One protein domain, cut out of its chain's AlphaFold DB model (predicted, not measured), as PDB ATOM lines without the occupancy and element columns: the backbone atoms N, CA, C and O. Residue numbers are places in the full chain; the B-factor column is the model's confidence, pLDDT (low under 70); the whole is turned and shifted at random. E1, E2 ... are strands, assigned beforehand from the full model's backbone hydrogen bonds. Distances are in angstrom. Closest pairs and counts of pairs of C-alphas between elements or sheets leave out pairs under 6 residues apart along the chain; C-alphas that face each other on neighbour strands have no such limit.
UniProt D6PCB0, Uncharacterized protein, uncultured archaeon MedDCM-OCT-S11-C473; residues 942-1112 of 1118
ATOM      1  N   LEU A 942     123.588 116.066 138.940       74.88
ATOM      2  CA  LEU A 942     124.594 115.248 139.606       74.88
ATOM      3  C   LEU A 942     124.825 115.738 141.042       74.88
ATOM      4  O   LEU A 942     125.112 116.915 141.282       74.88
ATOM      5  N   GLY A 943     124.755 114.799 141.990       68.38
ATOM      6  CA  GLY A 943     125.086 114.996 143.403       68.38
ATOM      7  C   GLY A 943     124.084 115.838 144.206       68.38
ATOM      8  O   GLY A 943     123.169 116.456 143.674       68.38
ATOM      9  N   ASN A 944     124.304 115.916 145.523       65.50
ATOM     10  CA  ASN A 944     123.416 116.615 146.469       65.50
ATOM     11  C   ASN A 944     123.357 118.144 146.280       65.50
ATOM     12  O   ASN A 944     122.552 118.811 146.926       65.50
ATOM     13  N   GLN A 945     124.231 118.716 145.444       69.88
ATOM     14  CA  GLN A 945     124.197 120.137 145.078       69.88
ATOM     15  C   GLN A 945     123.339 120.414 143.832       69.88
ATOM     16  O   GLN A 945     123.288 121.563 143.399       69.88
ATOM     17  N   ASN A 946     122.667 119.398 143.269       72.62
ATOM     18  CA  ASN A 946     121.862 119.489 142.047       72.62
ATOM     19  C   ASN A 946     122.621 120.161 140.894       72.62
ATOM     20  O   ASN A 946     122.099 121.048 140.219       72.62
ATOM     21  N   GLN A 947     123.879 119.770 140.672       79.31
ATOM     22  CA  GLN A 947     124.640 120.319 139.559       79.31
ATOM     23  C   GLN A 947     124.057 119.782 138.249       79.31
ATOM     24  O   GLN A 947     124.181 118.594 137.969       79.31
ATOM     25  N   SER A 948     123.422 120.641 137.455       78.88
ATOM     26  CA  SER A 948     122.886 120.269 136.142       78.88
ATOM     27  C   SER A 948     124.018 119.794 135.226       78.88
ATOM     28  O   SER A 948     124.958 120.546 134.958       78.88
ATOM     29  N   ILE A 949     123.953 118.533 134.793       76.06
ATOM     30  CA  ILE A 949     124.870 117.937 133.808       76.06
ATOM     31  C   ILE A 949     124.222 117.826 132.427       76.06
ATOM     32  O   ILE A 949     124.929 117.713 131.439       76.06
ATOM     33  N   PHE A 950     122.895 117.905 132.347       79.19
ATOM     34  CA  PHE A 950     122.150 118.054 131.104       79.19
ATOM     35  C   PHE A 950     120.885 118.861 131.391       79.19
ATOM     36  O   PHE A 950     120.175 118.569 132.347       79.19
ATOM     37  N   SER A 951     120.577 119.848 130.555       82.06
ATOM     38  CA  SER A 951     119.318 120.590 130.628       82.06
ATOM     39  C   SER A 951     118.814 120.934 129.233       82.06
ATOM     40  O   SER A 951     119.590 121.192 128.311       82.06
ATOM     41  N   TRP A 952     117.494 120.935 129.090       82.50
ATOM     42  CA  TRP A 952     116.786 121.362 127.893       82.50
ATOM     43  C   TRP A 952     115.745 122.424 128.277       82.50
ATOM     44  O   TRP A 952     115.130 122.301 129.338       82.50
ATOM     45  N   PRO A 953     115.494 123.460 127.459       81.12
ATOM     46  CA  PRO A 953     116.075 123.739 126.146       81.12
ATOM     47  C   PRO A 953     117.527 124.237 126.206       81.12
ATOM     48  O   PRO A 953     117.930 124.911 127.151       81.12
ATOM     49  N   VAL A 954     118.290 123.967 125.148       76.44
ATOM     50  CA  VAL A 954     119.571 124.637 124.879       76.44
ATOM     51  C   VAL A 954     119.344 125.864 123.989       76.44
ATOM     52  O   VAL A 954     118.283 126.035 123.385       76.44
ATOM     53  N   THR A 955     120.333 126.754 123.883       73.00
ATOM     54  CA  THR A 955     120.225 127.953 123.036       73.00
ATOM     55  C   THR A 955     119.802 127.572 121.613       73.00
ATOM     56  O   THR A 955     120.460 126.761 120.965       73.00
ATOM     57  N   ASN A 956     118.730 128.195 121.113       68.62
ATOM     58  CA  ASN A 956     118.137 127.946 119.793       68.62
ATOM     59  C   ASN A 956     117.418 126.593 119.608       68.62
ATOM     60  O   ASN A 956     117.129 126.261 118.451       68.62
ATOM     61  N   SER A 957     117.090 125.871 120.688       70.75
ATOM     62  CA  SER A 957     116.188 124.709 120.675       70.75
ATOM     63  C   SER A 957     114.759 125.063 121.112       70.75
ATOM     64  O   SER A 957     114.548 126.020 121.857       70.75
ATOM     65  N   GLY A 958     113.779 124.270 120.666       74.38
ATOM     66  CA  GLY A 958     112.412 124.306 121.201       74.38
ATOM     67  C   GLY A 958     112.341 123.757 122.633       74.38
ATOM     68  O   GLY A 958     113.326 123.216 123.135       74.38
ATOM     69  N   LYS A 959     111.184 123.893 123.300       79.00
ATOM     70  CA  LYS A 959     110.962 123.424 124.690       79.00
ATOM     71  C   LYS A 959     110.830 121.905 124.821       79.00
ATOM     72  O   LYS A 959     111.101 121.351 125.884       79.00
ATOM     73  N   GLU A 960     110.383 121.248 123.763       81.06
ATOM     74  CA  GLU A 960     110.179 119.807 123.740       81.06
ATOM     75  C   GLU A 960     111.474 119.093 123.338       81.06
ATOM     76  O   GLU A 960     112.216 119.570 122.477       81.06
ATOM     77  N   PHE A 961     111.778 117.973 123.993       79.12
ATOM     78  CA  PHE A 961     112.978 117.182 123.740       79.12
ATOM     79  C   PHE A 961     112.621 115.938 122.924       79.12
ATOM     80  O   PHE A 961     111.842 115.104 123.377       79.12
ATOM     81  N   GLY A 962     113.196 115.792 121.725       72.69
ATOM     82  CA  GLY A 962     112.855 114.683 120.817       72.69
ATOM     83  C   GLY A 962     111.840 115.012 119.721       72.69
ATOM     84  O   GLY A 962     111.300 114.084 119.129       72.69
ATOM     85  N   ILE A 963     111.531 116.293 119.490       73.94
ATOM     86  CA  ILE A 963     110.495 116.761 118.555       73.94
ATOM     87  C   ILE A 963     110.709 118.245 118.223       73.94
ATOM     88  O   ILE A 963     111.239 118.999 119.040       73.94
ATOM     89  N   THR A 964     110.279 118.664 117.034       74.06
ATOM     90  CA  THR A 964     110.259 120.057 116.578       74.06
ATOM     91  C   THR A 964     108.820 120.476 116.314       74.06
ATOM     92  O   THR A 964     108.099 119.803 115.593       74.06
ATOM     93  N   THR A 965     108.376 121.594 116.875       72.44
ATOM     94  CA  THR A 965     106.962 122.006 116.813       72.44
ATOM     95  C   THR A 965     106.717 123.276 116.003       72.44
ATOM     96  O   THR A 965     105.582 123.714 115.871       72.44
ATOM     97  N   GLU A 966     107.768 123.856 115.424       76.12
ATOM     98  CA  GLU A 966     107.719 125.118 114.683       76.12
ATOM     99  C   GLU A 966     108.712 125.117 113.510       76.12
ATOM    100  O   GLU A 966     109.765 124.470 113.567       76.12
ATOM    101  N   PHE A 967     108.396 125.856 112.441       83.12
ATOM    102  CA  PHE A 967     109.374 126.139 111.391       83.12
ATOM    103  C   PHE A 967     110.376 127.175 111.904       83.12
ATOM    104  O   PHE A 967     110.003 128.125 112.593       83.12
ATOM    105  N   SER A 968     111.655 127.042 111.543       81.31
ATOM    106  CA  SER A 968     112.633 128.081 111.883       81.31
ATOM    107  C   SER A 968     112.458 129.322 111.017       81.31
ATOM    108  O   SER A 968     112.629 130.438 111.504       81.31
ATOM    109  N   SER A 969     112.128 129.121 109.742       87.00
ATOM    110  CA  SER A 969     111.811 130.173 108.781       87.00
ATOM    111  C   SER A 969     111.197 129.571 107.525       87.00
ATOM    112  O   SER A 969     111.537 128.457 107.142       87.00
ATOM    113  N   ILE A 970     110.344 130.329 106.838       90.31
ATOM    114  CA  ILE A 970     109.998 130.052 105.444       90.31
ATOM    115  C   ILE A 970     110.325 131.285 104.613       90.31
ATOM    116  O   ILE A 970     109.770 132.366 104.825       90.31
ATOM    117  N   THR A 971     111.241 131.128 103.665       90.38
ATOM    118  CA  THR A 971     111.709 132.210 102.805       90.38
ATOM    119  C   THR A 971     111.158 132.040 101.397       90.38
ATOM    120  O   THR A 971     111.348 131.009 100.761       90.38
ATOM    121  N   SER A 972     110.508 133.083 100.883       89.75
ATOM    122  CA  SER A 972     110.118 133.186  99.475       89.75
ATOM    123  C   SER A 972     110.605 134.519  98.922       89.75
ATOM    124  O   SER A 972     110.441 135.565  99.550       89.75
ATOM    125  N   ASN A 973     111.249 134.486  97.753       81.94
ATOM    126  CA  ASN A 973     111.703 135.684  97.037       81.94
ATOM    127  C   ASN A 973     112.614 136.624  97.869       81.94
ATOM    128  O   ASN A 973     112.569 137.847  97.731       81.94
ATOM    129  N   GLY A 974     113.422 136.054  98.772       78.56
ATOM    130  CA  GLY A 974     114.309 136.793  99.680       78.56
ATOM    131  C   GLY A 974     113.627 137.409 100.910       78.56
ATOM    132  O   GLY A 974     114.306 138.046 101.712       78.56
ATOM    133  N   ILE A 975     112.314 137.218 101.082       84.56
ATOM    134  CA  ILE A 975     111.560 137.626 102.273       84.56
ATOM    135  C   ILE A 975     111.418 136.415 103.191       84.56
ATOM    136  O   ILE A 975     110.825 135.408 102.808       84.56
ATOM    137  N   THR A 976     111.960 136.521 104.401       87.44
ATOM    138  CA  THR A 976     111.873 135.481 105.429       87.44
ATOM    139  C   THR A 976     110.666 135.726 106.325       87.44
ATOM    140  O   THR A 976     110.590 136.761 106.989       87.44
ATOM    141  N   ASN A 977     109.749 134.762 106.361       86.94
ATOM    142  CA  ASN A 977     108.603 134.735 107.262       86.94
ATOM    143  C   ASN A 977     108.849 133.720 108.382       86.94
ATOM    144  O   ASN A 977     109.517 132.706 108.182       86.94
ATOM    145  N   TYR A 978     108.310 134.003 109.563       85.06
ATOM    146  CA  TYR A 978     108.418 133.146 110.743       85.06
ATOM    147  C   TYR A 978     107.039 132.609 111.108       85.06
ATOM    148  O   TYR A 978     106.037 133.283 110.855       85.06
ATOM    149  N   SER A 979     106.999 131.417 111.703       81.12
ATOM    150  CA  SER A 979     105.762 130.824 112.210       81.12
ATOM    151  C   SER A 979     105.038 131.769 113.171       81.12
ATOM    152  O   SER A 979     105.657 132.470 113.976       81.12
ATOM    153  N   ASN A 980     103.708 131.778 113.092       80.69
ATOM    154  CA  ASN A 980     102.869 132.394 114.111       80.69
ATOM    155  C   ASN A 980     102.916 131.574 115.423       80.69
ATOM    156  O   ASN A 980     103.592 130.551 115.518       80.69
ATOM    157  N   VAL A 981     102.162 132.007 116.440       72.44
ATOM    158  CA  VAL A 981     102.090 131.338 117.759       72.44
ATOM    159  C   VAL A 981     101.645 129.871 117.688       72.44
ATOM    160  O   VAL A 981     101.883 129.118 118.627       72.44
ATOM    161  N   ASN A 982     101.016 129.483 116.581       70.56
ATOM    162  CA  ASN A 982     100.439 128.169 116.334       70.56
ATOM    163  C   ASN A 982     101.200 127.406 115.233       70.56
ATOM    164  O   ASN A 982     100.698 126.412 114.719       70.56
ATOM    165  N   GLY A 983     102.392 127.868 114.837       74.69
ATOM    166  CA  GLY A 983     103.236 127.188 113.851       74.69
ATOM    167  C   GLY A 983     102.969 127.545 112.380       74.69
ATOM    168  O   GLY A 983     103.765 127.153 111.525       74.69
ATOM    169  N   ALA A 984     101.933 128.327 112.063       83.19
ATOM    170  CA  ALA A 984     101.509 128.612 110.687       83.19
ATOM    171  C   ALA A 984     102.356 129.678 109.991       83.19
ATOM    172  O   ALA A 984     102.729 130.683 110.603       83.19
ATOM    173  N   VAL A 985     102.546 129.529 108.679       88.94
ATOM    174  CA  VAL A 985     103.062 130.576 107.790       88.94
ATOM    175  C   VAL A 985     102.216 130.634 106.523       88.94
ATOM    176  O   VAL A 985     102.073 129.637 105.822       88.94
ATOM    177  N   GLU A 986     101.686 131.809 106.201       89.75
ATOM    178  CA  GLU A 986     100.888 132.042 104.996       89.75
ATOM    179  C   GLU A 986     101.646 132.937 104.014       89.75
ATOM    180  O   GLU A 986     102.225 133.951 104.408       89.75
ATOM    181  N   LEU A 987     101.673 132.535 102.744       91.06
ATOM    182  CA  LEU A 987     102.443 133.175 101.684       91.06
ATOM    183  C   LEU A 987     101.584 133.383 100.438       91.06
ATOM    184  O   LEU A 987     100.903 132.470  99.977       91.06
ATOM    185  N   GLU A 988     101.706 134.563  99.838       91.62
ATOM    186  CA  GLU A 988     101.274 134.819  98.463       91.62
ATOM    187  C   GLU A 988     102.416 134.439  97.517       91.62
ATOM    188  O   GLU A 988     103.500 135.032  97.568       91.62
ATOM    189  N   LEU A 989     102.186 133.433  96.677       92.12
ATOM    190  CA  LEU A 989     103.187 132.849  95.795       92.12
ATOM    191  C   LEU A 989     102.853 133.131  94.329       92.12
ATOM    192  O   LEU A 989     101.721 132.964  93.875       92.12
ATOM    193  N   LEU A 990     103.870 133.554  93.581       92.12
ATOM    194  CA  LEU A 990     103.782 133.815  92.144       92.12
ATOM    195  C   LEU A 990     104.432 132.684  91.348       92.12
ATOM    196  O   LEU A 990     105.383 132.052  91.813       92.12
ATOM    197  N   ASP A 991     103.957 132.488  90.120       91.69
ATOM    198  CA  ASP A 991     104.507 131.496  89.196       91.69
ATOM    199  C   ASP A 991     106.040 131.611  89.047       91.69
ATOM    200  O   ASP A 991     106.594 132.705  88.887       91.69
ATOM    201  N   GLY A 992     106.731 130.471  89.122       88.00
ATOM    202  CA  GLY A 992     108.187 130.372  89.017       88.00
ATOM    203  C   GLY A 992     108.972 130.721  90.289       88.00
ATOM    204  O   GLY A 992     110.205 130.656  90.266       88.00
ATOM    205  N   GLN A 993     108.311 131.079  91.397       91.25
ATOM    206  CA  GLN A 993     108.993 131.318  92.672       91.25
ATOM    207  C   GLN A 993     109.592 130.037  93.273       91.25
ATOM    208  O   GLN A 993     109.157 128.918  93.001       91.25
ATOM    209  N   GLN A 994     110.611 130.226  94.114       90.94
ATOM    210  CA  GLN A 994     111.191 129.183  94.958       90.94
ATOM    211  C   GLN A 994     110.855 129.494  96.416       90.94
ATOM    212  O   GLN A 994     111.047 130.629  96.864       90.94
ATOM    213  N   VAL A 995     110.370 128.489  97.138       91.81
ATOM    214  CA  VAL A 995     110.053 128.560  98.564       91.81
ATOM    215  C   VAL A 995     111.021 127.662  99.314       91.81
ATOM    216  O   VAL A 995     111.120 126.469  99.038       91.81
ATOM    217  N   GLN A 996     111.738 128.247 100.262       91.31
ATOM    218  CA  GLN A 996     112.658 127.553 101.145       91.31
ATOM    219  C   GLN A 996     111.993 127.391 102.514       91.31
ATOM    220  O   GLN A 996     111.703 128.386 103.173       91.31
ATOM    221  N   VAL A 997     111.732 126.154 102.927       89.19
ATOM    222  CA  VAL A 997     111.153 125.813 104.233       89.19
ATOM    223  C   VAL A 997     112.270 125.290 105.127       89.19
ATOM    224  O   VAL A 997     112.797 124.201 104.892       89.19
ATOM    225  N   ASP A 998     112.628 126.062 106.149       87.56
ATOM    226  CA  ASP A 998     113.662 125.705 107.111       87.56
ATOM    227  C   ASP A 998     113.044 125.243 108.438       87.56
ATOM    228  O   ASP A 998     112.115 125.855 108.975       87.56
ATOM    229  N   TYR A 999     113.604 124.179 109.003       83.88
ATOM    230  CA  TYR A 999     113.261 123.675 110.332       83.88
ATOM    231  C   TYR A 999     114.513 123.180 111.053       83.88
ATOM    232  O   TYR A 999     115.553 122.937 110.443       83.88
ATOM    233  N   LYS A1000     114.436 123.044 112.377       81.00
ATOM    234  CA  LYS A1000     115.572 122.608 113.197       81.00
ATOM    235  C   LYS A1000     115.420 121.166 113.652       81.00
ATOM    236  O   LYS A1000     114.308 120.710 113.905       81.00
ATOM    237  N   MET A1001     116.546 120.477 113.809       78.00
ATOM    238  CA  MET A1001     116.597 119.097 114.279       78.00
ATOM    239  C   MET A1001     117.906 118.806 115.024       78.00
ATOM    240  O   MET A1001     118.953 119.304 114.629       78.00
ATOM    241  N   LEU A1002     117.893 117.982 116.075       75.62
ATOM    242  CA  LEU A1002     119.126 117.447 116.667       75.62
ATOM    243  C   LEU A1002     119.707 116.362 115.739       75.62
ATOM    244  O   LEU A1002     119.046 115.385 115.411       75.62
ATOM    245  N   LEU A1003     120.946 116.513 115.287       74.44
ATOM    246  CA  LEU A1003     121.580 115.574 114.357       74.44
ATOM    247  C   LEU A1003     122.986 115.208 114.789       74.44
ATOM    248  O   LEU A1003     123.680 116.014 115.411       74.44
ATOM    249  N   SER A1004     123.414 114.004 114.405       73.12
ATOM    250  CA  SER A1004     124.808 113.595 114.549       73.12
ATOM    251  C   SER A1004     125.690 114.218 113.463       73.12
ATOM    252  O   SER A1004     125.251 114.432 112.330       73.12
ATOM    253  N   VAL A1005     126.960 114.471 113.794       69.31
ATOM    254  CA  VAL A1005     127.965 115.070 112.890       69.31
ATOM    255  C   VAL A1005     128.178 114.238 111.620       69.31
ATOM    256  O   VAL A1005     128.474 114.791 110.563       69.31
ATOM    257  N   ASN A1006     127.987 112.917 111.697       64.94
ATOM    258  CA  ASN A1006     128.183 111.997 110.571       64.94
ATOM    259  C   ASN A1006     126.943 111.839 109.679       64.94
ATOM    260  O   ASN A1006     126.961 111.007 108.772       64.94
ATOM    261  N   GLY A1007     125.875 112.602 109.927       55.53
ATOM    262  CA  GLY A1007     124.692 112.720 109.073       55.53
ATOM    263  C   GLY A1007     123.796 111.481 108.981       55.53
ATOM    264  O   GLY A1007     122.589 111.645 108.946       55.53
ATOM    265  N   TYR A1008     124.342 110.257 108.958       54.94
ATOM    266  CA  TYR A1008     123.611 109.012 108.668       54.94
ATOM    267  C   TYR A1008     124.329 107.723 109.138       54.94
ATOM    268  O   TYR A1008     123.973 106.624 108.711       54.94
ATOM    269  N   GLN A1009     125.388 107.802 109.955       41.19
ATOM    270  CA  GLN A1009     126.205 106.631 110.322       41.19
ATOM    271  C   GLN A1009     126.400 106.518 111.839       41.19
ATOM    272  O   GLN A1009     127.469 106.817 112.367       41.19
ATOM    273  N   VAL A1010     125.377 106.029 112.543       42.03
ATOM    274  CA  VAL A1010     125.612 105.187 113.724       42.03
ATOM    275  C   VAL A1010     125.488 103.751 113.223       42.03
ATOM    276  O   VAL A1010     124.425 103.311 112.798       42.03
ATOM    277  N   THR A1011     126.609 103.042 113.150       31.55
ATOM    278  CA  THR A1011     126.689 101.687 112.596       31.55
ATOM    279  C   THR A1011     125.841 100.702 113.406       31.55
ATOM    280  O   THR A1011     126.234 100.314 114.504       31.55
ATOM    281  N   GLY A1012     124.713 100.272 112.828       35.47
ATOM    282  CA  GLY A1012     123.923  99.110 113.248       35.47
ATOM    283  C   GLY A1012     122.418  99.331 113.104       35.47
ATOM    284  O   GLY A1012     121.846  99.907 114.008       35.47
ATOM    285  N   ASN A1013     121.795  98.883 112.000       33.69
ATOM    286  CA  ASN A1013     120.343  98.669 111.746       33.69
ATOM    287  C   ASN A1013     119.268  99.585 112.408       33.69
ATOM    288  O   ASN A1013     118.101  99.216 112.433       33.69
ATOM    289  N   GLN A1014     119.604 100.764 112.930       43.75
ATOM    290  CA  GLN A1014     118.740 101.609 113.765       43.75
ATOM    291  C   GLN A1014     118.791 103.056 113.249       43.75
ATOM    292  O   GLN A1014     119.301 103.954 113.918       43.75
ATOM    293  N   ASN A1015     118.293 103.300 112.033       47.38
ATOM    294  CA  ASN A1015     117.971 104.664 111.604       47.38
ATOM    295  C   ASN A1015     116.662 105.071 112.298       47.38
ATOM    296  O   ASN A1015     115.583 104.850 111.765       47.38
ATOM    297  N   ASN A1016     116.757 105.631 113.506       54.28
ATOM    298  CA  ASN A1016     115.600 105.946 114.358       54.28
ATOM    299  C   ASN A1016     115.031 107.358 114.127       54.28
ATOM    300  O   ASN A1016     114.472 107.947 115.049       54.28
ATOM    301  N   HIS A1017     115.200 107.918 112.928       61.59
ATOM    302  CA  HIS A1017     114.721 109.259 112.606       61.59
ATOM    303  C   HIS A1017     113.523 109.207 111.658       61.59
ATOM    304  O   HIS A1017     113.568 108.546 110.622       61.59
ATOM    305  N   LEU A1018     112.477 109.952 112.006       65.94
ATOM    306  CA  LEU A1018     111.269 110.119 111.203       65.94
ATOM    307  C   LEU A1018     111.418 111.305 110.240       65.94
ATOM    308  O   LEU A1018     111.945 112.338 110.650       65.94
ATOM    309  N   PRO A1019     110.947 111.209 108.987       68.62
ATOM    310  CA  PRO A1019     110.889 112.358 108.101       68.62
ATOM    311  C   PRO A1019     109.849 113.395 108.531       68.62
ATOM    312  O   PRO A1019     108.835 113.101 109.164       68.62
ATOM    313  N   THR A1020     110.088 114.634 108.121       71.75
ATOM    314  CA  THR A1020     109.273 115.792 108.484       71.75
ATOM    315  C   THR A1020     107.917 115.793 107.730       71.75
ATOM    316  O   THR A1020     107.905 116.139 106.558       71.75
ATOM    317  N   SER A1021     106.758 115.499 108.371       77.56
ATOM    318  CA  SER A1021     105.381 115.791 107.866       77.56
ATOM    319  C   SER A1021     104.649 117.114 108.276       77.56
ATOM    320  O   SER A1021     104.397 117.316 109.462       77.56
ATOM    321  N   PHE A1022     104.201 117.972 107.355       80.69
ATOM    322  CA  PHE A1022     103.375 119.175 107.646       80.69
ATOM    323  C   PHE A1022     102.159 119.280 106.717       80.69
ATOM    324  O   PHE A1022     102.101 118.599 105.699       80.69
ATOM    325  N   LEU A1023     101.176 120.119 107.055       84.94
ATOM    326  CA  LEU A1023     100.031 120.408 106.188       84.94
ATOM    327  C   LEU A1023     100.319 121.613 105.287       84.94
ATOM    328  O   LEU A1023     100.901 122.606 105.725       84.94
ATOM    329  N   ILE A1024      99.877 121.525 104.035       88.88
ATOM    330  CA  ILE A1024      99.794 122.654 103.110       88.88
ATOM    331  C   ILE A1024      98.331 122.835 102.710       88.88
ATOM    332  O   ILE A1024      97.706 121.907 102.197       88.88
ATOM    333  N   ASN A1025      97.812 124.045 102.904       89.50
ATOM    334  CA  ASN A1025      96.582 124.503 102.270       89.50
ATOM    335  C   ASN A1025      96.936 125.424 101.098       89.50
ATOM    336  O   ASN A1025      97.610 126.438 101.287       89.50
ATOM    337  N   LEU A1026      96.498 125.056  99.898       90.75
ATOM    338  CA  LEU A1026      96.737 125.786  98.660       90.75
ATOM    339  C   LEU A1026      95.410 126.315  98.115       90.75
ATOM    340  O   LEU A1026      94.505 125.542  97.809       90.75
ATOM    341  N   VAL A1027      95.338 127.631  97.913       91.25
ATOM    342  CA  VAL A1027      94.240 128.322  97.224       91.25
ATOM    343  C   VAL A1027      94.764 128.867  95.896       91.25
ATOM    344  O   VAL A1027      95.555 129.810  95.855       91.25
ATOM    345  N   SER A1028      94.344 128.258  94.789       90.56
ATOM    346  CA  SER A1028      94.781 128.633  93.445       90.56
ATOM    347  C   SER A1028      94.121 129.930  92.988       90.56
ATOM    348  O   SER A1028      92.899 130.062  93.001       90.56
ATOM    349  N   GLN A1029      94.937 130.862  92.499       90.25
ATOM    350  CA  GLN A1029      94.497 132.089  91.826       90.25
ATOM    351  C   GLN A1029      94.636 131.978  90.293       90.25
ATOM    352  O   GLN A1029      94.269 132.893  89.557       90.25
ATOM    353  N   SER A1030      95.172 130.850  89.810       86.25
ATOM    354  CA  SER A1030      95.309 130.480  88.393       86.25
ATOM    355  C   SER A1030      94.396 129.292  88.049       86.25
ATOM    356  O   SER A1030      93.757 128.722  88.932       86.25
ATOM    357  N   SER A1031      94.334 128.881  86.776       84.06
ATOM    358  CA  SER A1031      93.569 127.687  86.366       84.06
ATOM    359  C   SER A1031      94.076 126.405  87.043       84.06
ATOM    360  O   SER A1031      93.297 125.564  87.472       84.06
ATOM    361  N   ILE A1032      95.398 126.272  87.161       88.94
ATOM    362  CA  ILE A1032      96.083 125.181  87.855       88.94
ATOM    363  C   ILE A1032      97.272 125.806  88.578       88.94
ATOM    364  O   ILE A1032      98.023 126.566  87.963       88.94
ATOM    365  N   SER A1033      97.438 125.473  89.853       92.44
ATOM    366  CA  SER A1033      98.594 125.860  90.650       92.44
ATOM    367  C   SER A1033      99.147 124.634  91.369       92.44
ATOM    368  O   SER A1033      98.376 123.812  91.855       92.44
ATOM    369  N   SER A1034     100.466 124.479  91.434       93.38
ATOM    370  CA  SER A1034     101.104 123.366  92.139       93.38
ATOM    371  C   SER A1034     102.398 123.763  92.840       93.38
ATOM    372  O   SER A1034     103.097 124.682  92.410       93.38
ATOM    373  N   LEU A1035     102.709 123.039  93.913       92.81
ATOM    374  CA  LEU A1035     104.010 123.043  94.569       92.81
ATOM    375  C   LEU A1035     104.687 121.701  94.304       92.81
ATOM    376  O   LEU A1035     104.079 120.646  94.495       92.81
ATOM    377  N   SER A1036     105.946 121.741  93.892       91.50
ATOM    378  CA  SER A1036     106.770 120.552  93.658       91.50
ATOM    379  C   SER A1036     108.111 120.658  94.374       91.50
ATOM    380  O   SER A1036     108.577 121.754  94.677       91.50
ATOM    381  N   HIS A1037     108.748 119.525  94.657       87.19
ATOM    382  CA  HIS A1037     110.119 119.520  95.163       87.19
ATOM    383  C   HIS A1037     111.076 120.086  94.108       87.19
ATOM    384  O   HIS A1037     111.155 119.554  93.002       87.19
ATOM    385  N   SER A1038     111.868 121.107  94.454       84.44
ATOM    386  CA  SER A1038     112.765 121.767  93.488       84.44
ATOM    387  C   SER A1038     113.872 120.854  92.946       84.44
ATOM    388  O   SER A1038     114.475 121.163  91.921       84.44
ATOM    389  N   THR A1039     114.197 119.762  93.648       79.50
ATOM    390  CA  THR A1039     115.269 118.825  93.275       79.50
ATOM    391  C   THR A1039     114.771 117.642  92.449       79.50
ATOM    392  O   THR A1039     115.421 117.284  91.468       79.50
ATOM    393  N   THR A1040     113.648 117.027  92.830       82.69
ATOM    394  CA  THR A1040     113.100 115.837  92.152       82.69
ATOM    395  C   THR A1040     112.016 116.168  91.130       82.69
ATOM    396  O   THR A1040     111.709 115.331  90.287       82.69
ATOM    397  N   ASN A1041     111.473 117.391  91.156       83.12
ATOM    398  CA  ASN A1041     110.286 117.811  90.406       83.12
ATOM    399  C   ASN A1041     109.003 117.028  90.744       83.12
ATOM    400  O   ASN A1041     108.002 117.174  90.039       83.12
ATOM    401  N   ASP A1042     108.992 116.251  91.829       85.81
ATOM    402  CA  ASP A1042     107.788 115.552  92.271       85.81
ATOM    403  C   ASP A1042     106.749 116.560  92.764       85.81
ATOM    404  O   ASP A1042     107.048 117.435  93.583       85.81
ATOM    405  N   VAL A1043     105.526 116.453  92.244       87.19
ATOM    406  CA  VAL A1043     104.405 117.310  92.641       87.19
ATOM    407  C   VAL A1043     103.944 116.902  94.033       87.19
ATOM    408  O   VAL A1043     103.549 115.762  94.256       87.19
ATOM    409  N   ILE A1044     103.980 117.858  94.955       86.12
ATOM    410  CA  ILE A1044     103.584 117.676  96.349       86.12
ATOM    411  C   ILE A1044     102.085 117.924  96.508       86.12
ATOM    412  O   ILE A1044     101.383 117.164  97.164       86.12
ATOM    413  N   ILE A1045     101.598 119.008  95.905       89.50
ATOM    414  CA  ILE A1045     100.190 119.395  95.924       89.50
ATOM    415  C   ILE A1045      99.879 120.176  94.650       89.50
ATOM    416  O   ILE A1045     100.676 121.010  94.217       89.50
ATOM    417  N   ALA A1046      98.727 119.905  94.041       90.69
ATOM    418  CA  ALA A1046      98.261 120.605  92.853       90.69
ATOM    419  C   ALA A1046      96.752 120.835  92.921       90.69
ATOM    420  O   ALA A1046      95.995 119.929  93.263       90.69
ATOM    421  N   SER A1047      96.326 122.043  92.563       90.44
ATOM    422  CA  SER A1047      94.928 122.361  92.302       90.44
ATOM    423  C   SER A1047      94.512 121.848  90.928       90.44
ATOM    424  O   SER A1047      95.338 121.639  90.038       90.44
ATOM    425  N   THR A1048      93.211 121.706  90.718       86.00
ATOM    426  CA  THR A1048      92.641 121.451  89.390       86.00
ATOM    427  C   THR A1048      91.632 122.546  89.052       86.00
ATOM    428  O   THR A1048      91.289 123.367  89.901       86.00
ATOM    429  N   ASN A1049      91.122 122.558  87.817       80.81
ATOM    430  CA  ASN A1049      90.046 123.483  87.439       80.81
ATOM    431  C   ASN A1049      88.764 123.264  88.268       80.81
ATOM    432  O   ASN A1049      87.960 124.183  88.395       80.81
ATOM    433  N   GLU A1050      88.563 122.053  88.795       78.88
ATOM    434  CA  GLU A1050      87.393 121.675  89.597       78.88
ATOM    435  C   GLU A1050      87.630 121.870  91.104       78.88
ATOM    436  O   GLU A1050      86.684 122.132  91.844       78.88
ATOM    437  N   LEU A1051      88.887 121.798  91.557       81.50
ATOM    438  CA  LEU A1051      89.292 121.980  92.953       81.50
ATOM    439  C   LEU A1051      90.342 123.089  93.052       81.50
ATOM    440  O   LEU A1051      91.547 122.836  92.987       81.50
ATOM    441  N   SER A1052      89.879 124.331  93.212       83.81
ATOM    442  CA  SER A1052      90.750 125.501  93.382       83.81
ATOM    443  C   SER A1052      91.367 125.601  94.780       83.81
ATOM    444  O   SER A1052      92.383 126.273  94.933       83.81
ATOM    445  N   VAL A1053      90.788 124.925  95.777       86.75
ATOM    446  CA  VAL A1053      91.321 124.809  97.140       86.75
ATOM    447  C   VAL A1053      91.670 123.352  97.399       86.75
ATOM    448  O   VAL A1053      90.804 122.484  97.280       86.75
ATOM    449  N   VAL A1054      92.926 123.081  97.744       87.69
ATOM    450  CA  VAL A1054      93.423 121.727  98.012       87.69
ATOM    451  C   VAL A1054      94.197 121.724  99.318       87.69
ATOM    452  O   VAL A1054      94.975 122.634  99.598       87.69
ATOM    453  N   HIS A1055      93.996 120.670 100.097       87.12
ATOM    454  CA  HIS A1055      94.707 120.434 101.343       87.12
ATOM    455  C   HIS A1055      95.496 119.139 101.201       87.12
ATOM    456  O   HIS A1055      94.966 118.156 100.682       87.12
ATOM    457  N   SER A1056      96.752 119.136 101.635       84.62
ATOM    458  CA  SER A1056      97.556 117.919 101.629       84.62
ATOM    459  C   SER A1056      98.531 117.873 102.794       84.62
ATOM    460  O   SER A1056      99.119 118.892 103.170       84.62
ATOM    461  N   ARG A1057      98.731 116.674 103.350       80.88
ATOM    462  CA  ARG A1057      99.849 116.394 104.252       80.88
ATOM    463  C   ARG A1057     101.078 115.990 103.448       80.88
ATOM    464  O   ARG A1057     101.087 114.977 102.760       80.88
ATOM    465  N   VAL A1058     102.136 116.764 103.610       78.75
ATOM    466  CA  VAL A1058     103.411 116.606 102.916       78.75
ATOM    467  C   VAL A1058     104.403 115.968 103.855       78.75
ATOM    468  O   VAL A1058     104.600 116.490 104.944       78.75
ATOM    469  N   VAL A1059     105.045 114.881 103.433       76.12
ATOM    470  CA  VAL A1059     106.140 114.228 104.163       76.12
ATOM    471  C   VAL A1059     107.440 114.460 103.402       76.12
ATOM    472  O   VAL A1059     107.519 114.185 102.209       76.12
ATOM    473  N   SER A1060     108.461 114.968 104.089       72.56
ATOM    474  CA  SER A1060     109.793 115.147 103.518       72.56
ATOM    475  C   SER A1060     110.375 113.794 103.082       72.56
ATOM    476  O   SER A1060     110.275 112.827 103.837       72.56
ATOM    477  N   PRO A1061     111.021 113.702 101.908       65.44
ATOM    478  CA  PRO A1061     111.633 112.458 101.433       65.44
ATOM    479  C   PRO A1061     112.868 112.050 102.250       65.44
ATOM    480  O   PRO A1061     113.174 110.865 102.366       65.44
ATOM    481  N   GLU A1062     113.567 113.020 102.845       73.19
ATOM    482  CA  GLU A1062     114.700 112.797 103.744       73.19
ATOM    483  C   GLU A1062     114.412 113.382 105.127       73.19
ATOM    484  O   GLU A1062     113.668 114.352 105.276       73.19
ATOM    485  N   VAL A1063     115.050 112.812 106.147       72.69
ATOM    486  CA  VAL A1063     114.919 113.242 107.544       72.69
ATOM    487  C   VAL A1063     115.313 114.716 107.723       72.69
ATOM    488  O   VAL A1063     114.610 115.484 108.379       72.69
ATOM    489  N   CYS A1064     116.431 115.128 107.125       77.81
ATOM    490  CA  CYS A1064     116.939 116.494 107.214       77.81
ATOM    491  C   CYS A1064     117.747 116.834 105.950       77.81
ATOM    492  O   CYS A1064     118.973 116.672 105.927       77.81
ATOM    493  N   PRO A1065     117.072 117.255 104.868       79.56
ATOM    494  CA  PRO A1065     117.739 117.602 103.622       79.56
ATOM    495  C   PRO A1065     118.586 118.873 103.793       79.56
ATOM    496  O   PRO A1065     118.206 119.797 104.515       79.56
ATOM    497  N   ASN A1066     119.733 118.926 103.105       81.81
ATOM    498  CA  ASN A1066     120.638 120.088 103.045       81.81
ATOM    499  C   ASN A1066     121.071 120.652 104.416       81.81
ATOM    500  O   ASN A1066     121.169 121.866 104.594       81.81
ATOM    501  N   PHE A1067     121.320 119.776 105.391       85.38
ATOM    502  CA  PHE A1067     121.525 120.195 106.774       85.38
ATOM    503  C   PHE A1067     122.839 120.950 107.025       85.38
ATOM    504  O   PHE A1067     123.890 120.639 106.462       85.38
ATOM    505  N   THR A1068     122.797 121.920 107.939       86.88
ATOM    506  CA  THR A1068     123.978 122.645 108.443       86.88
ATOM    507  C   THR A1068     123.897 122.824 109.958       86.88
ATOM    508  O   THR A1068     122.802 122.835 110.505       86.88
ATOM    509  N   PHE A1069     125.026 123.000 110.654       85.69
ATOM    510  CA  PHE A1069     125.064 123.305 112.097       85.69
ATOM    511  C   PHE A1069     125.421 124.784 112.333       85.69
ATOM    512  O   PHE A1069     126.568 125.091 112.671       85.69
ATOM    513  N   PRO A1070     124.480 125.731 112.146       81.50
ATOM    514  CA  PRO A1070     124.785 127.166 112.167       81.50
ATOM    515  C   PRO A1070     125.302 127.666 113.523       81.50
ATOM    516  O   PRO A1070     126.013 128.666 113.572       81.50
ATOM    517  N   ASN A1071     124.987 126.961 114.616       80.31
ATOM    518  CA  ASN A1071     125.411 127.303 115.978       80.31
ATOM    519  C   ASN A1071     126.520 126.382 116.519       80.31
ATOM    520  O   ASN A1071     126.792 126.397 117.718       80.31
ATOM    521  N   GLY A1072     127.151 125.578 115.658       80.38
ATOM    522  CA  GLY A1072     128.094 124.545 116.077       80.38
ATOM    523  C   GLY A1072     127.415 123.322 116.703       80.38
ATOM    524  O   GLY A1072     126.208 123.115 116.568       80.38
ATOM    525  N   LEU A1073     128.224 122.487 117.352       77.50
ATOM    526  CA  LEU A1073     127.797 121.234 117.969       77.50
ATOM    527  C   LEU A1073     127.525 121.426 119.465       77.50
ATOM    528  O   LEU A1073     128.196 122.222 120.122       77.50
ATOM    529  N   ILE A1074     126.538 120.697 119.984       71.69
ATOM    530  CA  ILE A1074     126.201 120.645 121.415       71.69
ATOM    531  C   ILE A1074     127.176 119.715 122.148       71.69
ATOM    532  O   ILE A1074     127.564 120.004 123.274       71.69
ATOM    533  N   SER A1075     127.593 118.626 121.500       68.75
ATOM    534  CA  SER A1075     128.587 117.673 122.005       68.75
ATOM    535  C   SER A1075     129.557 117.253 120.898       68.75
ATOM    536  O   SER A1075     129.439 117.707 119.761       68.75
ATOM    537  N   ASP A1076     130.516 116.379 121.213       66.00
ATOM    538  CA  ASP A1076     131.523 115.919 120.246       66.00
ATOM    539  C   ASP A1076     130.894 115.221 119.015       66.00
ATOM    540  O   ASP A1076     131.473 115.263 117.930       66.00
ATOM    541  N   ASP A1077     129.683 114.662 119.158       71.19
ATOM    542  CA  ASP A1077     129.009 113.871 118.121       71.19
ATOM    543  C   ASP A1077     127.648 114.435 117.660       71.19
ATOM    544  O   ASP A1077     127.105 113.919 116.682       71.19
ATOM    545  N   TYR A1078     127.091 115.480 118.298       74.44
ATOM    546  CA  TYR A1078     125.728 115.981 118.021       74.44
ATOM    547  C   TYR A1078     125.594 117.510 118.037       74.44
ATOM    548  O   TYR A1078     126.245 118.194 118.821       74.44
ATOM    549  N   GLY A1079     124.676 118.061 117.237       77.19
ATOM    550  CA  GLY A1079     124.318 119.487 117.238       77.19
ATOM    551  C   GLY A1079     122.880 119.758 116.791       77.19
ATOM    552  O   GLY A1079     122.195 118.862 116.308       77.19
ATOM    553  N   ILE A1080     122.410 121.003 116.932       83.06
ATOM    554  CA  ILE A1080     121.136 121.432 116.327       83.06
ATOM    555  C   ILE A1080     121.403 121.829 114.882       83.06
ATOM    556  O   ILE A1080     121.968 122.891 114.603       83.06
ATOM    557  N   ALA A1081     121.007 120.951 113.973       82.88
ATOM    558  CA  ALA A1081     121.029 121.182 112.551       82.88
ATOM    559  C   ALA A1081     119.840 122.038 112.099       82.88
ATOM    560  O   ALA A1081     118.731 121.921 112.620       82.88
ATOM    561  N   SER A1082     120.080 122.881 111.100       87.12
ATOM    562  CA  SER A1082     119.059 123.539 110.289       87.12
ATOM    563  C   SER A1082     118.877 122.721 109.015       87.12
ATOM    564  O   SER A1082     119.834 122.582 108.255       87.12
ATOM    565  N   CYS A1083     117.683 122.170 108.817       85.94
ATOM    566  CA  CYS A1083     117.261 121.393 107.656       85.94
ATOM    567  C   CYS A1083     116.481 122.289 106.693       85.94
ATOM    568  O   CYS A1083     115.711 123.133 107.151       85.94
ATOM    569  N   THR A1084     116.620 122.067 105.386       88.56
ATOM    570  CA  THR A1084     116.030 122.941 104.366       88.56
ATOM    571  C   THR A1084     115.357 122.147 103.248       88.56
ATOM    572  O   THR A1084     116.017 121.416 102.501       88.56
ATOM    573  N   ILE A1085     114.050 122.360 103.076       87.75
ATOM    574  CA  ILE A1085     113.253 121.845 101.957       87.75
ATOM    575  C   ILE A1085     113.056 122.964 100.933       87.75
ATOM    576  O   ILE A1085     112.538 124.029 101.258       87.75
ATOM    577  N   ASN A1086     113.432 122.703  99.681       89.94
ATOM    578  CA  ASN A1086     113.231 123.635  98.571       89.94
ATOM    579  C   ASN A1086     112.035 123.193  97.723       89.94
ATOM    580  O   ASN A1086     111.995 122.045  97.266       89.94
ATOM    581  N   LEU A1087     111.091 124.110  97.520       91.25
ATOM    582  CA  LEU A1087     109.876 123.921  96.734       91.25
ATOM    583  C   LEU A1087     109.826 124.897  95.555       91.25
ATOM    584  O   LEU A1087     110.148 126.077  95.700       91.25
ATOM    585  N   SER A1088     109.369 124.423  94.400       92.38
ATOM    586  CA  SER A1088     109.094 125.231  93.214       92.38
ATOM    587  C   SER A1088     107.600 125.469  93.038       92.38
ATOM    588  O   SER A1088     106.795 124.547  93.157       92.38
ATOM    589  N   VAL A1089     107.250 126.718  92.732       94.00
ATOM    590  CA  VAL A1089     105.875 127.185  92.533       94.00
ATOM    591  C   VAL A1089     105.548 127.199  91.042       94.00
ATOM    592  O   VAL A1089     106.278 127.800  90.252       94.00
ATOM    593  N   SER A1090     104.428 126.589  90.665       92.81
ATOM    594  CA  SER A1090     103.812 126.723  89.343       92.81
ATOM    595  C   SER A1090     102.413 127.313  89.504       92.81
ATOM    596  O   SER A1090     101.599 126.740  90.221       92.81
ATOM    597  N   GLY A1091     102.108 128.412  88.817       91.69
ATOM    598  CA  GLY A1091     100.857 129.170  88.958       91.69
ATOM    599  C   GLY A1091     100.831 130.103  90.177       91.69
ATOM    600  O   GLY A1091     101.544 129.900  91.155       91.69
ATOM    601  N   ASN A1092     100.005 131.151  90.117       92.50
ATOM    602  CA  ASN A1092      99.788 132.058  91.250       92.50
ATOM    603  C   ASN A1092      98.835 131.424  92.269       92.50
ATOM    604  O   ASN A1092      97.749 130.970  91.891       92.50
ATOM    605  N   MET A1093      99.210 131.444  93.546       94.00
ATOM    606  CA  MET A1093      98.468 130.806  94.633       94.00
ATOM    607  C   MET A1093      98.704 131.501  95.976       94.00
ATOM    608  O   MET A1093      99.760 132.088  96.201       94.00
ATOM    609  N   THR A1094      97.767 131.335  96.903       93.31
ATOM    610  CA  THR A1094      98.015 131.529  98.337       93.31
ATOM    611  C   THR A1094      98.322 130.160  98.941       93.31
ATOM    612  O   THR A1094      97.548 129.221  98.752       93.31
ATOM    613  N   ALA A1095      99.447 130.021  99.639       91.31
ATOM    614  CA  ALA A1095      99.843 128.779 100.297       91.31
ATOM    615  C   ALA A1095     100.049 129.009 101.796       91.31
ATOM    616  O   ALA A1095     100.858 129.846 102.203       91.31
ATOM    617  N   ARG A1096      99.340 128.236 102.619       90.44
ATOM    618  CA  ARG A1096      99.488 128.216 104.075       90.44
ATOM    619  C   ARG A1096     100.154 126.914 104.497       90.44
ATOM    620  O   ARG A1096      99.623 125.832 104.262       90.44
ATOM    621  N   PHE A1097     101.316 127.040 105.115       88.62
ATOM    622  CA  PHE A1097     102.106 125.955 105.675       88.62
ATOM    623  C   PHE A1097     101.801 125.863 107.162       88.62
ATOM    624  O   PHE A1097     101.966 126.847 107.881       88.62
ATOM    625  N   GLN A1098     101.383 124.690 107.620       84.00
ATOM    626  CA  GLN A1098     101.008 124.465 109.008       84.00
ATOM    627  C   GLN A1098     101.729 123.238 109.555       84.00
ATOM    628  O   GLN A1098     101.570 122.115 109.068       84.00
ATOM    629  N   ILE A1099     102.526 123.459 110.595       73.94
ATOM    630  CA  ILE A1099     103.237 122.411 111.317       73.94
ATOM    631  C   ILE A1099     102.404 121.980 112.524       73.94
ATOM    632  O   ILE A1099     102.253 122.711 113.495       73.94
ATOM    633  N   PHE A1100     101.841 120.777 112.457       61.78
ATOM    634  CA  PHE A1100     101.327 120.092 113.640       61.78
ATOM    635  C   PHE A1100     102.453 119.209 114.150       61.78
ATOM    636  O   PHE A1100     102.672 118.148 113.575       61.78
ATOM    637  N   ASN A1101     103.198 119.713 115.138       52.97
ATOM    638  CA  ASN A1101     104.228 119.016 115.911       52.97
ATOM    639  C   ASN A1101     104.962 117.889 115.151       52.97
ATOM    640  O   ASN A1101     104.541 116.733 115.145       52.97
ATOM    641  N   HIS A1102     106.100 118.206 114.532       50.72
ATOM    642  CA  HIS A1102     106.996 117.212 113.942       50.72
ATOM    643  C   HIS A1102     107.753 116.409 114.973       50.72
ATOM    644  O   HIS A1102     108.766 116.855 115.510       50.72
ATOM    645  N   TYR A1103     107.357 115.157 115.121       48.09
ATOM    646  CA  TYR A1103     108.056 114.110 115.862       48.09
ATOM    647  C   TYR A1103     109.363 113.701 115.189       48.09
ATOM    648  O   TYR A1103     109.459 112.677 114.526       48.09
ATOM    649  N   LEU A1104     110.391 114.527 115.377       40.38
ATOM    650  CA  LEU A1104     111.776 114.232 115.030       40.38
ATOM    651  C   LEU A1104     112.436 113.494 116.184       40.38
ATOM    652  O   LEU A1104     113.107 114.072 117.033       40.38
ATOM    653  N   LEU A1105     112.207 112.190 116.208       39.31
ATOM    654  CA  LEU A1105     112.701 111.345 117.269       39.31
ATOM    655  C   LEU A1105     114.208 111.152 117.234       39.31
ATOM    656  O   LEU A1105     114.821 110.790 116.228       39.31
ATOM    657  N   PHE A1106     114.791 111.399 118.400       42.72
ATOM    658  CA  PHE A1106     116.178 111.128 118.709       42.72
ATOM    659  C   PHE A1106     116.219 109.871 119.563       42.72
ATOM    660  O   PHE A1106     115.718 109.859 120.682       42.72
ATOM    661  N   LYS A1107     116.875 108.823 119.071       38.28
ATOM    662  CA  LYS A1107     117.544 107.860 119.948       38.28
ATOM    663  C   LYS A1107     119.037 108.133 119.844       38.28
ATOM    664  O   LYS A1107     119.793 107.349 119.284       38.28
ATOM    665  N   SER A1108     119.436 109.319 120.286       42.22
ATOM    666  CA  SER A1108     120.838 109.697 120.354       42.22
ATOM    667  C   SER A1108     121.208 109.963 121.791       42.22
ATOM    668  O   SER A1108     120.767 110.947 122.377       42.22
ATOM    669  N   SER A1109     122.063 109.102 122.321       41.62
ATOM    670  CA  SER A1109     122.828 109.384 123.516       41.62
ATOM    671  C   SER A1109     123.672 110.643 123.307       41.62
ATOM    672  O   SER A1109     124.652 110.617 122.553       41.62
ATOM    673  N   ILE A1110     123.322 111.747 123.962       47.47
ATOM    674  CA  ILE A1110     124.268 112.854 124.109       47.47
ATOM    675  C   ILE A1110     125.307 112.385 125.122       47.47
ATOM    676  O   ILE A1110     125.005 112.335 126.309       47.47
ATOM    677  N   ARG A1111     126.503 112.011 124.649       46.91
ATOM    678  CA  ARG A1111     127.644 111.746 125.528       46.91
ATOM    679  C   ARG A1111     128.136 113.061 126.090       46.91
ATOM    680  O   ARG A1111     128.736 113.844 125.352       46.91
ATOM    681  N   ASP A1112     127.914 113.275 127.375       46.53
ATOM    682  CA  ASP A1112     128.607 114.341 128.083       46.53
ATOM    683  C   ASP A1112     129.919 113.837 128.698       46.53
ATOM    684  O   ASP A1112     130.069 112.649 129.009       46.53
TER     685      ASP A1112
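AT A GLANCE: This is residues 942 to 1112 of the 1118 residues of an uncharacterized protein of uncultured archaeon MedDCM-OCT-S11-C473 (UniProt D6PCB0). Two twisted sheets lie face to face as a sandwich; the long pair E5 and E10 of the larger sheet runs out past the smaller one, and at that end residues 943 to 948 stick out. The chain is wound as a jelly roll, one long hairpin laid over both sheets, with the nested antiparallel pairs E4 with E11, E5 with E10, E6 with E9 and E7 with E8. The printed part has 171 residues, with no named helix and strands E1 to E11 in that order along the chain; it is all strand, though only 70 residues are in named elements. The sheets, E3 E2 E5 E10 E7 E8 and E4 E11 E6 E9, are antiparallel throughout. The whole is only just compact, close to loose, with a radius of gyration of the C-alphas of 18.2 A, and elongated, spanning 67 by 35 by 25 A.

IN THESE COORDINATES: Find C-alpha 1078 at (125.728, 115.981, 118.021); from there E10, the longest strand, runs 37.7 A to residue 1090. Beside it E5, residues 994 to 1004, covers 28.5 A and bends by 67 degrees at residue 1001. The same sheet holds E2, residues 969 to 972, E3, 975 to 977, E7, 1034 to 1037, and E8, 1043 to 1046. In the other sheet look for E6, residues 1021 to 1028, 22.0 A long, E9, 1053 to 1059, 19.5 A, E4, 985 to 989, and E11, 1093 to 1098, which ends at C-alpha 1098 at (101.008, 124.465, 109.008). E1, residues 947 to 951, begins at (124.640, 120.319, 139.559).

HOW THE PARTS SIT: Look first at E5 and E10, antiparallel at 160 degrees, where N 997 and O 1085 are 2.8 A apart. Outward from E5, E2 has N 971 and O 996 at 2.8 A, and the hairpin E2 and E3 has N 970 and O 977 at 2.9 A. On the other side of E10, N 1036 of E7 and O 1088 are 3.0 A apart; the hairpin E7 and E8 has N 1035 and O 1045 at 2.9 A. In the second sheet these pairs are within hydrogen-bond range: N 987 and O 1095 of the neighbours E4 and E11 at 2.9 A, N 1025 and O 1096 of the neighbours E6 and E11 at 2.9 A, and N 1024 and O 1056 of the neighbours E6 and E9 at 2.9 A. The facing parts of the sheets are 9.4 A centre to centre, their best planes 15 degrees apart. Between the sheets, the closest C-alphas of E8 and E9 are those of Ile 1045 and Ser 1056, 6.5 A. E1 pairs with no named strand and is apart from the other strands.

THE WHOLE: The C-alphas farthest apart, of Asn 944 and Asn 1049, are 68.2 A apart. The printed part has no cut. The links E1 to E2, E5 to E6 and E9 to E10 are long. The mean pLDDT of the printed part is 77.2; look for values under 70 at residues 1005 to 1019 and 1100 to 1112, among others.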